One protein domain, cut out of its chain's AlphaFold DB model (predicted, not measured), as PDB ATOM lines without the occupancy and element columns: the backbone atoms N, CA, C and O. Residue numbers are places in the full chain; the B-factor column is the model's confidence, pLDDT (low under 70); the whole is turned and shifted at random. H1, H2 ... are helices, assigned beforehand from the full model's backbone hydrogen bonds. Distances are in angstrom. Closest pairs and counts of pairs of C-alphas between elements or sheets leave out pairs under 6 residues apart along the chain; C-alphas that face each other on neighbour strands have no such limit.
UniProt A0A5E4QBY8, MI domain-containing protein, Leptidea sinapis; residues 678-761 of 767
ATOM      1  N   ALA A 678     132.067 121.835  96.782       77.12
ATOM      2  CA  ALA A 678     131.572 121.259  95.534       77.12
ATOM      3  C   ALA A 678     131.605 122.252  94.358       77.12
ATOM      4  O   ALA A 678     131.968 121.856  93.250       77.12
ATOM      5  N   PHE A 679     131.283 123.530  94.583       74.31
ATOM      6  CA  PHE A 679     131.382 124.584  93.570       74.31
ATOM      7  C   PHE A 679     132.838 124.865  93.167       74.31
ATOM      8  O   PHE A 679     133.134 124.935  91.978       74.31
ATOM      9  N   GLU A 680     133.771 124.936  94.122       78.81
ATOM     10  CA  GLU A 680     135.206 125.102  93.856       78.81
ATOM     11  C   GLU A 680     135.764 123.906  93.067       78.81
ATOM     12  O   GLU A 680     136.459 124.091  92.065       78.81
ATOM     13  N   LYS A 681     135.381 122.671  93.422       80.19
ATOM     14  CA  LYS A 681     135.705 121.459  92.642       80.19
ATOM     15  C   LYS A 681     135.145 121.512  91.221       80.19
ATOM     16  O   LYS A 681     135.859 121.184  90.275       80.19
ATOM     17  N   LEU A 682     133.896 121.942  91.063       77.12
ATOM     18  CA  LEU A 682     133.219 122.072  89.771       77.12
ATOM     19  C   LEU A 682     133.893 123.134  88.886       77.12
ATOM     20  O   LEU A 682     134.147 122.888  87.708       77.12
ATOM     21  N   GLN A 683     134.273 124.271  89.470       78.06
ATOM     22  CA  GLN A 683     135.022 125.334  88.802       78.06
ATOM     23  C   GLN A 683     136.454 124.889  88.445       78.06
ATOM     24  O   GLN A 683     136.958 125.221  87.368       78.06
ATOM     25  N   HIS A 684     137.099 124.081  89.292       79.31
ATOM     26  CA  HIS A 684     138.415 123.492  89.028       79.31
ATOM     27  C   HIS A 684     138.438 122.477  87.876       79.31
ATOM     28  O   HIS A 684     139.499 122.297  87.276       79.31
ATOM     29  N   LEU A 685     137.306 121.859  87.513       80.94
ATOM     30  CA  LEU A 685     137.221 121.017  86.310       80.94
ATOM     31  C   LEU A 685     137.376 121.827  85.009       80.94
ATOM     32  O   LEU A 685     137.727 121.255  83.979       80.94
ATOM     33  N   GLY A 686     137.154 123.149  85.039       70.62
ATOM     34  CA  GLY A 686     137.445 124.050  83.917       70.62
ATOM     35  C   GLY A 686     136.623 123.801  82.646       70.62
ATOM     36  O   GLY A 686     137.047 124.212  81.563       70.62
ATOM     37  N   LEU A 687     135.480 123.122  82.782       77.81
ATOM     38  CA  LEU A 687     134.513 122.817  81.723       77.81
ATOM     39  C   LEU A 687     133.958 124.120  81.117       77.81
ATOM     40  O   LEU A 687     133.881 125.130  81.811       77.81
ATOM     41  N   ARG A 688     133.621 124.124  79.818       74.94
ATOM     42  CA  ARG A 688     133.200 125.343  79.092       74.94
ATOM     43  C   ARG A 688     132.116 125.092  78.047       74.94
ATOM     44  O   ARG A 688     132.111 124.067  77.370       74.94
ATOM     45  N   GLY A 689     131.254 126.084  77.842       78.81
ATOM     46  CA  GLY A 689     130.244 126.126  76.793       78.81
ATOM     47  C   GLY A 689     129.109 125.139  77.039       78.81
ATOM     48  O   GLY A 689     128.308 125.305  77.954       78.81
ATOM     49  N   GLN A 690     129.007 124.113  76.195       74.06
ATOM     50  CA  GLN A 690     127.911 123.146  76.273       74.06
ATOM     51  C   GLN A 690     127.948 122.330  77.576       74.06
ATOM     52  O   GLN A 690     126.912 122.131  78.206       74.06
ATOM     53  N   GLN A 691     129.146 121.962  78.039       77.44
ATOM     54  CA  GLN A 691     129.331 121.199  79.277       77.44
ATOM     55  C   GLN A 691     128.862 121.971  80.521       77.44
ATOM     56  O   GLN A 691     128.338 121.365  81.447       77.44
ATOM     57  N   GLU A 692     128.966 123.306  80.535       75.75
ATOM     58  CA  GLU A 692     128.448 124.135  81.638       75.75
ATOM     59  C   GLU A 692     126.914 124.051  81.743       75.75
ATOM     60  O   GLU A 692     126.364 124.080  82.840       75.75
ATOM     61  N   ARG A 693     126.211 123.860  80.617       74.94
ATOM     62  CA  ARG A 693     124.753 123.639  80.592       74.94
ATOM     63  C   ARG A 693     124.385 122.211  80.999       74.94
ATOM     64  O   ARG A 693     123.402 122.000  81.705       74.94
ATOM     65  N   GLU A 694     125.188 121.232  80.590       79.06
ATOM     66  CA  GLU A 694     125.006 119.824  80.966       79.06
ATOM     67  C   GLU A 694     125.204 119.611  82.475       79.06
ATOM     68  O   GLU A 694     124.389 118.934  83.094       79.06
ATOM     69  N   ILE A 695     126.192 120.272  83.095       80.50
ATOM     70  CA  ILE A 695     126.375 120.337  84.558       80.50
ATOM     71  C   ILE A 695     125.084 120.769  85.259       80.50
ATOM     72  O   ILE A 695     124.618 120.098  86.178       80.50
ATOM     73  N   VAL A 696     124.489 121.878  84.814       78.31
ATOM     74  CA  VAL A 696     123.262 122.431  85.401       78.31
ATOM     75  C   VAL A 696     122.092 121.452  85.246       78.31
ATOM     76  O   VAL A 696     121.342 121.225  86.196       78.31
ATOM     77  N   ASN A 697     121.972 120.795  84.091       78.88
ATOM     78  CA  ASN A 697     120.950 119.774  83.855       78.88
ATOM     79  C   ASN A 697     121.156 118.517  84.725       78.88
ATOM     80  O   ASN A 697     120.176 117.937  85.196       78.88
ATOM     81  N   VAL A 698     122.405 118.115  84.986       82.50
ATOM     82  CA  VAL A 698     122.749 117.009  85.897       82.50
ATOM     83  C   VAL A 698     122.445 117.374  87.353       82.50
ATOM     84  O   VAL A 698     121.836 116.571  88.055       82.50
ATOM     85  N   LEU A 699     122.780 118.589  87.801       80.06
ATOM     86  CA  LEU A 699     122.444 119.074  89.147       80.06
ATOM     87  C   LEU A 699     120.924 119.102  89.375       80.06
ATOM     88  O   LEU A 699     120.455 118.626  90.410       80.06
ATOM     89  N   MET A 700     120.149 119.561  88.383       79.06
ATOM     90  CA  MET A 700     118.684 119.464  88.405       79.06
ATOM     91  C   MET A 700     118.207 118.009  88.498       79.06
ATOM     92  O   MET A 700     117.361 117.700  89.333       79.06
ATOM     93  N   ALA A 701     118.756 117.097  87.689       79.81
ATOM     94  CA  ALA A 701     118.383 115.682  87.728       79.81
ATOM     95  C   ALA A 701     118.662 115.043  89.105       79.81
ATOM     96  O   ALA A 701     117.799 114.344  89.638       79.81
ATOM     97  N   CYS A 702     119.815 115.339  89.717       82.31
ATOM     98  CA  CYS A 702     120.142 114.905  91.076       82.31
ATOM     99  C   CYS A 702     119.141 115.448  92.107       82.31
ATOM    100  O   CYS A 702     118.555 114.660  92.850       82.31
ATOM    101  N   CYS A 703     118.887 116.762  92.113       81.38
ATOM    102  CA  CYS A 703     117.952 117.408  93.042       81.38
ATOM    103  C   CYS A 703     116.518 116.854  92.931       81.38
ATOM    104  O   CYS A 703     115.800 116.755  93.928       81.38
ATOM    105  N   LEU A 704     116.081 116.481  91.724       81.94
ATOM    106  CA  LEU A 704     114.761 115.890  91.500       81.94
ATOM    107  C   LEU A 704     114.675 114.446  92.012       81.94
ATOM    108  O   LEU A 704     113.634 114.062  92.545       81.94
ATOM    109  N   GLN A 705     115.753 113.665  91.896       82.38
ATOM    110  CA  GLN A 705     115.786 112.239  92.242       82.38
ATOM    111  C   GLN A 705     115.924 111.958  93.757       82.38
ATOM    112  O   GLN A 705     115.755 110.813  94.191       82.38
ATOM    113  N   GLU A 706     116.200 112.969  94.586       81.38
ATOM    114  CA  GLU A 706     116.317 112.796  96.039       81.38
ATOM    115  C   GLU A 706     114.985 112.452  96.740       81.38
ATOM    116  O   GLU A 706     113.888 112.847  96.345       81.38
ATOM    117  N   LYS A 707     115.075 111.722  97.861       79.75
ATOM    118  CA  LYS A 707     113.903 111.275  98.648       79.75
ATOM    119  C   LYS A 707     113.215 112.394  99.441       79.75
ATOM    120  O   LYS A 707     112.132 112.176  99.982       79.75
ATOM    121  N   LYS A 708     113.873 113.544  99.567       79.44
ATOM    122  CA  LYS A 708     113.392 114.811 100.126       79.44
ATOM    123  C   LYS A 708     114.187 115.919  99.444       79.44
ATOM    124  O   LYS A 708     115.361 115.697  99.168       79.44
ATOM    125  N   TYR A 709     113.581 117.082  99.240       79.94
ATOM    126  CA  TYR A 709     114.299 118.259  98.764       79.94
ATOM    127  C   TYR A 709     115.455 118.647  99.704       79.94
ATOM    128  O   TYR A 709     115.332 118.549 100.930       79.94
ATOM    129  N   ASN A 710     116.553 119.113  99.111       80.12
ATOM    130  CA  ASN A 710     117.770 119.533  99.787       80.12
ATOM    131  C   ASN A 710     118.206 120.920  99.263       80.12
ATOM    132  O   ASN A 710     118.576 121.027  98.089       80.12
ATOM    133  N   PRO A 711     118.206 121.968 100.112       75.12
ATOM    134  CA  PRO A 711     118.659 123.322  99.765       75.12
ATOM    135  C   PRO A 711     120.045 123.414  99.114       75.12
ATOM    136  O   PRO A 711     120.302 124.337  98.349       75.12
ATOM    137  N   TYR A 712     120.919 122.434  99.364       74.06
ATOM    138  CA  TYR A 712     122.271 122.317  98.804       74.06
ATOM    139  C   TYR A 712     122.369 122.565  97.283       74.06
ATOM    140  O   TYR A 712     123.394 123.035  96.798       74.06
ATOM    141  N   TYR A 713     121.314 122.257  96.521       74.62
ATOM    142  CA  TYR A 713     121.297 122.390  95.062       74.62
ATOM    143  C   TYR A 713     120.874 123.776  94.532       74.62
ATOM    144  O   TYR A 713     120.858 123.957  93.318       74.62
ATOM    145  N   ALA A 714     120.556 124.761  95.384       64.62
ATOM    146  CA  ALA A 714     120.009 126.079  94.999       64.62
ATOM    147  C   ALA A 714     120.964 127.016  94.205       64.62
ATOM    148  O   ALA A 714     120.681 128.196  94.007       64.62
ATOM    149  N   LEU A 715     122.095 126.507  93.714       58.59
ATOM    150  CA  LEU A 715     123.196 127.285  93.144       58.59
ATOM    151  C   LEU A 715     122.896 127.820  91.723       58.59
ATOM    152  O   LEU A 715     123.316 127.261  90.710       58.59
ATOM    153  N   SER A 716     122.216 128.970  91.646       54.12
ATOM    154  CA  SER A 716     122.167 129.868  90.468       54.12
ATOM    155  C   SER A 716     121.679 129.255  89.137       54.12
ATOM    156  O   SER A 716     122.173 129.582  88.058       54.12
ATOM    157  N   ILE A 717     120.665 128.385  89.180       57.81
ATOM    158  CA  ILE A 717     120.095 127.745  87.981       57.81
ATOM    159  C   ILE A 717     119.002 128.630  87.358       57.81
ATOM    160  O   ILE A 717     117.812 128.418  87.570       57.81
ATOM    161  N   GLN A 718     119.400 129.637  86.573       54.56
ATOM    162  CA  GLN A 718     118.455 130.603  85.981       54.56
ATOM    163  C   GLN A 718     117.793 130.160  84.662       54.56
ATOM    164  O   GLN A 718     116.735 130.684  84.316       54.56
ATOM    165  N   TYR A 719     118.376 129.202  83.929       54.19
ATOM    166  CA  TYR A 719     117.954 128.899  82.547       54.19
ATOM    167  C   TYR A 719     117.433 127.469  82.302       54.19
ATOM    168  O   TYR A 719     116.556 127.300  81.461       54.19
ATOM    169  N   SER A 720     117.874 126.450  83.051       63.00
ATOM    170  CA  SER A 720     117.428 125.051  82.843       63.00
ATOM    171  C   SER A 720     116.104 124.678  83.528       63.00
ATOM    172  O   SER A 720     115.589 123.578  83.332       63.00
ATOM    173  N   VAL A 721     115.539 125.570  84.348       69.00
ATOM    174  CA  VAL A 721     114.289 125.323  85.090       69.00
ATOM    175  C   VAL A 721     113.105 125.099  84.144       69.00
ATOM    176  O   VAL A 721     112.286 124.208  84.366       69.00
ATOM    177  N   TRP A 722     113.026 125.885  83.069       70.62
ATOM    178  CA  TRP A 722     111.888 125.900  82.146       70.62
ATOM    179  C   TRP A 722     111.712 124.587  81.374       70.62
ATOM    180  O   TRP A 722     110.585 124.115  81.214       70.62
ATOM    181  N   ASP A 723     112.810 123.943  80.974       71.88
ATOM    182  CA  ASP A 723     112.755 122.644  80.296       71.88
ATOM    183  C   ASP A 723     112.185 121.552  81.217       71.88
ATOM    184  O   ASP A 723     111.417 120.703  80.771       71.88
ATOM    185  N   LYS A 724     112.452 121.621  82.530       74.88
ATOM    186  CA  LYS A 724     111.857 120.699  83.515       74.88
ATOM    187  C   LYS A 724     110.438 121.072  83.941       74.88
ATOM    188  O   LYS A 724     109.689 120.179  84.320       74.88
ATOM    189  N   ILE A 725     110.024 122.332  83.789       75.62
ATOM    190  CA  ILE A 725     108.607 122.723  83.898       75.62
ATOM    191  C   ILE A 725     107.793 122.139  82.729       75.62
ATOM    192  O   ILE A 725     106.704 121.617  82.948       75.62
ATOM    193  N   LYS A 726     108.326 122.134  81.500       75.75
ATOM    194  CA  LYS A 726     107.664 121.492  80.345       75.75
ATOM    195  C   LYS A 726     107.502 119.979  80.486       75.75
ATOM    196  O   LYS A 726     106.538 119.418  79.983       75.75
ATOM    197  N   GLU A 727     108.451 119.313  81.138       76.50
ATOM    198  CA  GLU A 727     108.447 117.855  81.306       76.50
ATOM    199  C   GLU A 727     107.581 117.362  82.486       76.50
ATOM    200  O   GLU A 727     107.503 116.150  82.701       76.50
ATOM    201  N   MET A 728     106.927 118.247  83.259       70.56
ATOM    202  CA  MET A 728     106.231 117.877  84.508       70.56
ATOM    203  C   MET A 728     105.209 116.745  84.353       70.56
ATOM    204  O   MET A 728     105.190 115.851  85.196       70.56
ATOM    205  N   ASP A 729     104.443 116.717  83.260       74.31
ATOM    206  CA  ASP A 729     103.438 115.672  82.996       74.31
ATOM    207  C   ASP A 729     104.042 114.260  82.861       74.31
ATOM    208  O   ASP A 729     103.348 113.258  83.044       74.31
ATOM    209  N   SER A 730     105.343 114.164  82.568       78.12
ATOM    210  CA  SER A 730     106.083 112.898  82.487       78.12
ATOM    211  C   SER A 730     106.741 112.478  83.810       78.12
ATOM    212  O   SER A 730     107.201 111.342  83.942       78.12
ATOM    213  N   MET A 731     106.809 113.376  84.801       75.44
ATOM    214  CA  MET A 731     107.595 113.171  86.018       75.44
ATOM    215  C   MET A 731     106.784 112.556  87.174       75.44
ATOM    216  O   MET A 731     105.617 112.886  87.393       75.44
ATOM    217  N   PRO A 732     107.395 111.684  88.003       83.25
ATOM    218  CA  PRO A 732     106.715 111.122  89.161       83.25
ATOM    219  C   PRO A 732     106.484 112.191  90.239       83.25
ATOM    220  O   PRO A 732     107.279 113.115  90.419       83.25
ATOM    221  N   LYS A 733     105.419 112.018  91.032       81.75
ATOM    222  CA  LYS A 733     104.947 113.005  92.026       81.75
ATOM    223  C   LYS A 733     106.006 113.453  93.047       81.75
ATOM    224  O   LYS A 733     105.934 114.577  93.531       81.75
ATOM    225  N   GLN A 734     107.007 112.618  93.347       84.12
ATOM    226  CA  GLN A 734     108.137 113.012  94.199       84.12
ATOM    227  C   GLN A 734     109.019 114.083  93.538       84.12
ATOM    228  O   GLN A 734     109.350 115.071  94.190       84.12
ATOM    229  N   CYS A 735     109.350 113.926  92.252       81.31
ATOM    230  CA  CYS A 735     110.138 114.906  91.504       81.31
ATOM    231  C   CYS A 735     109.392 116.240  91.393       81.31
ATOM    232  O   CYS A 735     109.997 117.282  91.603       81.31
ATOM    233  N   MET A 736     108.073 116.219  91.152       81.50
ATOM    234  CA  MET A 736     107.257 117.444  91.130       81.50
ATOM    235  C   MET A 736     107.247 118.170  92.486       81.50
ATOM    236  O   MET A 736     107.420 119.385  92.528       81.50
ATOM    237  N   ASN A 737     107.128 117.441  93.603       85.56
ATOM    238  CA  ASN A 737     107.214 118.036  94.942       85.56
ATOM    239  C   ASN A 737     108.605 118.638  95.225       85.56
ATOM    240  O   ASN A 737     108.694 119.728  95.787       85.56
ATOM    241  N   ASN A 738     109.681 117.954  94.815       86.06
ATOM    242  CA  ASN A 738     111.049 118.464  94.932       86.06
ATOM    243  C   ASN A 738     111.254 119.719  94.055       86.06
ATOM    244  O   ASN A 738     111.827 120.698  94.528       86.06
ATOM    245  N   LEU A 739     110.737 119.728  92.817       84.38
ATOM    246  CA  LEU A 739     110.797 120.873  91.896       84.38
ATOM    247  C   LEU A 739     110.061 122.094  92.453       84.38
ATOM    248  O   LEU A 739     110.585 123.201  92.399       84.38
ATOM    249  N   ALA A 740     108.870 121.900  93.026       84.44
ATOM    250  CA  ALA A 740     108.109 122.976  93.653       84.44
ATOM    251  C   ALA A 740     108.861 123.591  94.847       84.44
ATOM    252  O   ALA A 740     108.904 124.810  94.987       84.44
ATOM    253  N   GLN A 741     109.501 122.765  95.684       83.94
ATOM    254  CA  GLN A 741     110.293 123.246  96.823       83.94
ATOM    255  C   GLN A 741     111.580 123.961  96.374       83.94
ATOM    256  O   GLN A 741     111.917 125.000  96.937       83.94
ATOM    257  N   PHE A 742     112.230 123.484  95.310       83.38
ATOM    258  CA  PHE A 742     113.360 124.156  94.660       83.38
ATOM    259  C   PHE A 742     112.978 125.522  94.060       83.38
ATOM    260  O   PHE A 742     113.680 126.508  94.275       83.38
ATOM    261  N   LEU A 743     111.835 125.608  93.369       79.31
ATOM    262  CA  LEU A 743     111.289 126.862  92.839       79.31
ATOM    263  C   LEU A 743     110.990 127.874  93.953       79.31
ATOM    264  O   LEU A 743     111.357 129.040  93.832       79.31
ATOM    265  N   ILE A 744     110.370 127.428  95.052       82.69
ATOM    266  CA  ILE A 744     110.123 128.273  96.227       82.69
ATOM    267  C   ILE A 744     111.450 128.802  96.800       82.69
ATOM    268  O   ILE A 744     111.540 129.993  97.087       82.69
ATOM    269  N   HIS A 745     112.486 127.962  96.908       80.88
ATOM    270  CA  HIS A 745     113.809 128.376  97.394       80.88
ATOM    271  C   HIS A 745     114.430 129.471  96.511       80.88
ATOM    272  O   HIS A 745     114.768 130.543  97.006       80.88
ATOM    273  N   LEU A 746     114.483 129.249  95.190       78.00
ATOM    274  CA  LEU A 746     115.043 130.213  94.233       78.00
ATOM    275  C   LEU A 746     114.290 131.550  94.198       78.00
ATOM    276  O   LEU A 746     114.910 132.585  93.960       78.00
ATOM    277  N   ILE A 747     112.974 131.552  94.427       77.81
ATOM    278  CA  ILE A 747     112.182 132.790  94.508       77.81
ATOM    279  C   ILE A 747     112.471 133.527  95.826       77.81
ATOM    280  O   ILE A 747     112.675 134.740  95.811       77.81
ATOM    281  N   MET A 748     112.550 132.810  96.954       78.94
ATOM    282  CA  MET A 748     112.851 133.397  98.268       78.94
ATOM    283  C   MET A 748     114.265 133.995  98.343       78.94
ATOM    284  O   MET A 748     114.448 135.061  98.926       78.94
ATOM    285  N   GLU A 749     115.254 133.357  97.715       77.31
ATOM    286  CA  GLU A 749     116.645 133.837  97.656       77.31
ATOM    287  C   GLU A 749     116.895 134.882  96.550       77.31
ATOM    288  O   GLU A 749     118.032 135.303  96.348       77.31
ATOM    289  N   LYS A 750     115.853 135.311  95.818       70.19
ATOM    290  CA  LYS A 750     115.945 136.192  94.631       70.19
ATOM    291  C   LYS A 750     116.806 135.624  93.484       70.19
ATOM    292  O   LYS A 750     117.172 136.356  92.566       70.19
ATOM    293  N   GLY A 751     117.095 134.321  93.499       65.56
ATOM    294  CA  GLY A 751     117.850 133.618  92.458       65.56
ATOM    295  C   GLY A 751     117.140 133.586  91.099       65.56
ATOM    296  O   GLY A 751     117.812 133.533  90.069       65.56
ATOM    297  N   LEU A 752     115.803 133.689  91.083       67.56
ATOM    298  CA  LEU A 752     114.997 133.974  89.889       67.56
ATOM    299  C   LEU A 752     114.164 135.258  90.092       67.56
ATOM    300  O   LEU A 752     113.512 135.390  91.131       67.56
ATOM    301  N   PRO A 753     114.095 136.183  89.113       71.38
ATOM    302  CA  PRO A 753     113.191 137.327  89.192       71.38
ATOM    303  C   PRO A 753     111.729 136.884  89.015       71.38
ATOM    304  O   PRO A 753     111.402 136.173  88.062       71.38
ATOM    305  N   LEU A 754     110.819 137.351  89.887       62.25
ATOM    306  CA  LEU A 754     109.400 136.946  89.867       62.25
ATOM    307  C   LEU A 754     108.719 137.157  88.506       62.25
ATOM    308  O   LEU A 754     107.871 136.355  88.123       62.25
ATOM    309  N   VAL A 755     109.116 138.192  87.758       61.50
ATOM    310  CA  VAL A 755     108.615 138.492  86.403       61.50
ATOM    311  C   VAL A 755     108.796 137.297  85.456       61.50
ATOM    312  O   VAL A 755     107.896 136.972  84.685       61.50
ATOM    313  N   GLN A 756     109.925 136.590  85.555       57.25
ATOM    314  CA  GLN A 756     110.255 135.448  84.699       57.25
ATOM    315  C   GLN A 756     109.505 134.169  85.109       57.25
ATOM    316  O   GLN A 756     109.214 133.335  84.257       57.25
ATOM    317  N   CYS A 757     109.103 134.040  86.380       55.66
ATOM    318  CA  CYS A 757     108.135 133.022  86.801       55.66
ATOM    319  C   CYS A 757     106.715 133.366  86.321       55.66
ATOM    320  O   CYS A 757     106.049 132.524  85.724       55.66
ATOM    321  N   GLY A 758     106.258 134.601  86.554       51.81
ATOM    322  CA  GLY A 758     104.889 135.043  86.264       51.81
ATOM    323  C   GLY A 758     104.532 135.024  84.777       51.81
ATOM    324  O   GLY A 758     103.442 134.590  84.421       51.81
ATOM    325  N   LEU A 759     105.465 135.408  83.897       48.50
ATOM    326  CA  LEU A 759     105.276 135.336  82.441       48.50
ATOM    327  C   LEU A 759     105.253 133.897  81.893       48.50
ATOM    328  O   LEU A 759     104.721 133.668  80.810       48.50
ATOM    329  N   CYS A 760     105.828 132.925  82.611       46.84
ATOM    330  CA  CYS A 760     105.836 131.516  82.202       46.84
ATOM    331  C   CYS A 760     104.706 130.694  82.839       46.84
ATOM    332  O   CYS A 760     104.234 129.738  82.224       46.84
ATOM    333  N   ALA A 761     104.234 131.072  84.028       50.78
ATOM    334  CA  ALA A 761     103.051 130.506  84.674       50.78
ATOM    335  C   ALA A 761     101.762 131.085  84.061       50.78
ATOM    336  O   ALA A 761     100.971 131.748  84.732       50.78
TER     337      ALA A 761
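What this domain is: This is residues 678 to 761 of the 767 residues of the protein "MI domain-containing protein" of Leptidea sinapis (UniProt A0A5E4QBY8). Two long helices, H2 and H4, meet near one end of each as a V, with the short H3 near both. H1 lies off to one side of H2, apart from it and joined to it by the tight link of residues 685 to 689, and H5 sits beside the last residues of H4, close but not clearly touching it. The printed part has 84 residues with five named helices, H1 to H5 in chain order, and no named strand: all helix. It is compact, with a radius of gyration of the C-alphas of 13.0 A and spans of 35 by 29 by 22 A.

How they stand to each other: H2, residues 690 to 705, touches H4, residues 733 to 748, with residues 703 to 705 alone, and H4 touches it with 734 to 739 alone. Their closest C-alphas, of Leu 704 and Cys 735, are 4.7 A apart; the tilt is steep, 63 degrees, opposite ways. H3, residues 721 to 726, is near H2 and H4. H5, residues 754 to 758, is close but not clearly touching H4; the closest C-alphas, of Ile 747 and Leu 754, are 6.8 A apart. H1, residues 678 to 684, touches no helix. Every O i to N i+4 pair is within hydrogen-bond range in H1, H3, H4 and H5, and 11 of 12 in H2.

Where its parts are: H2 is 22.8 A long from C-alpha 690 at (127.911, 123.146, 76.273); H4, 22.7 A, ends at C-alpha 748 (112.851, 133.397, 98.268).

The domain as a whole: The printed part has no cut. The H2 to H3 link is long, residues 706 to 720. Residues 714 to 721, 751 to 752 and 754 to 761 have pLDDT under 70.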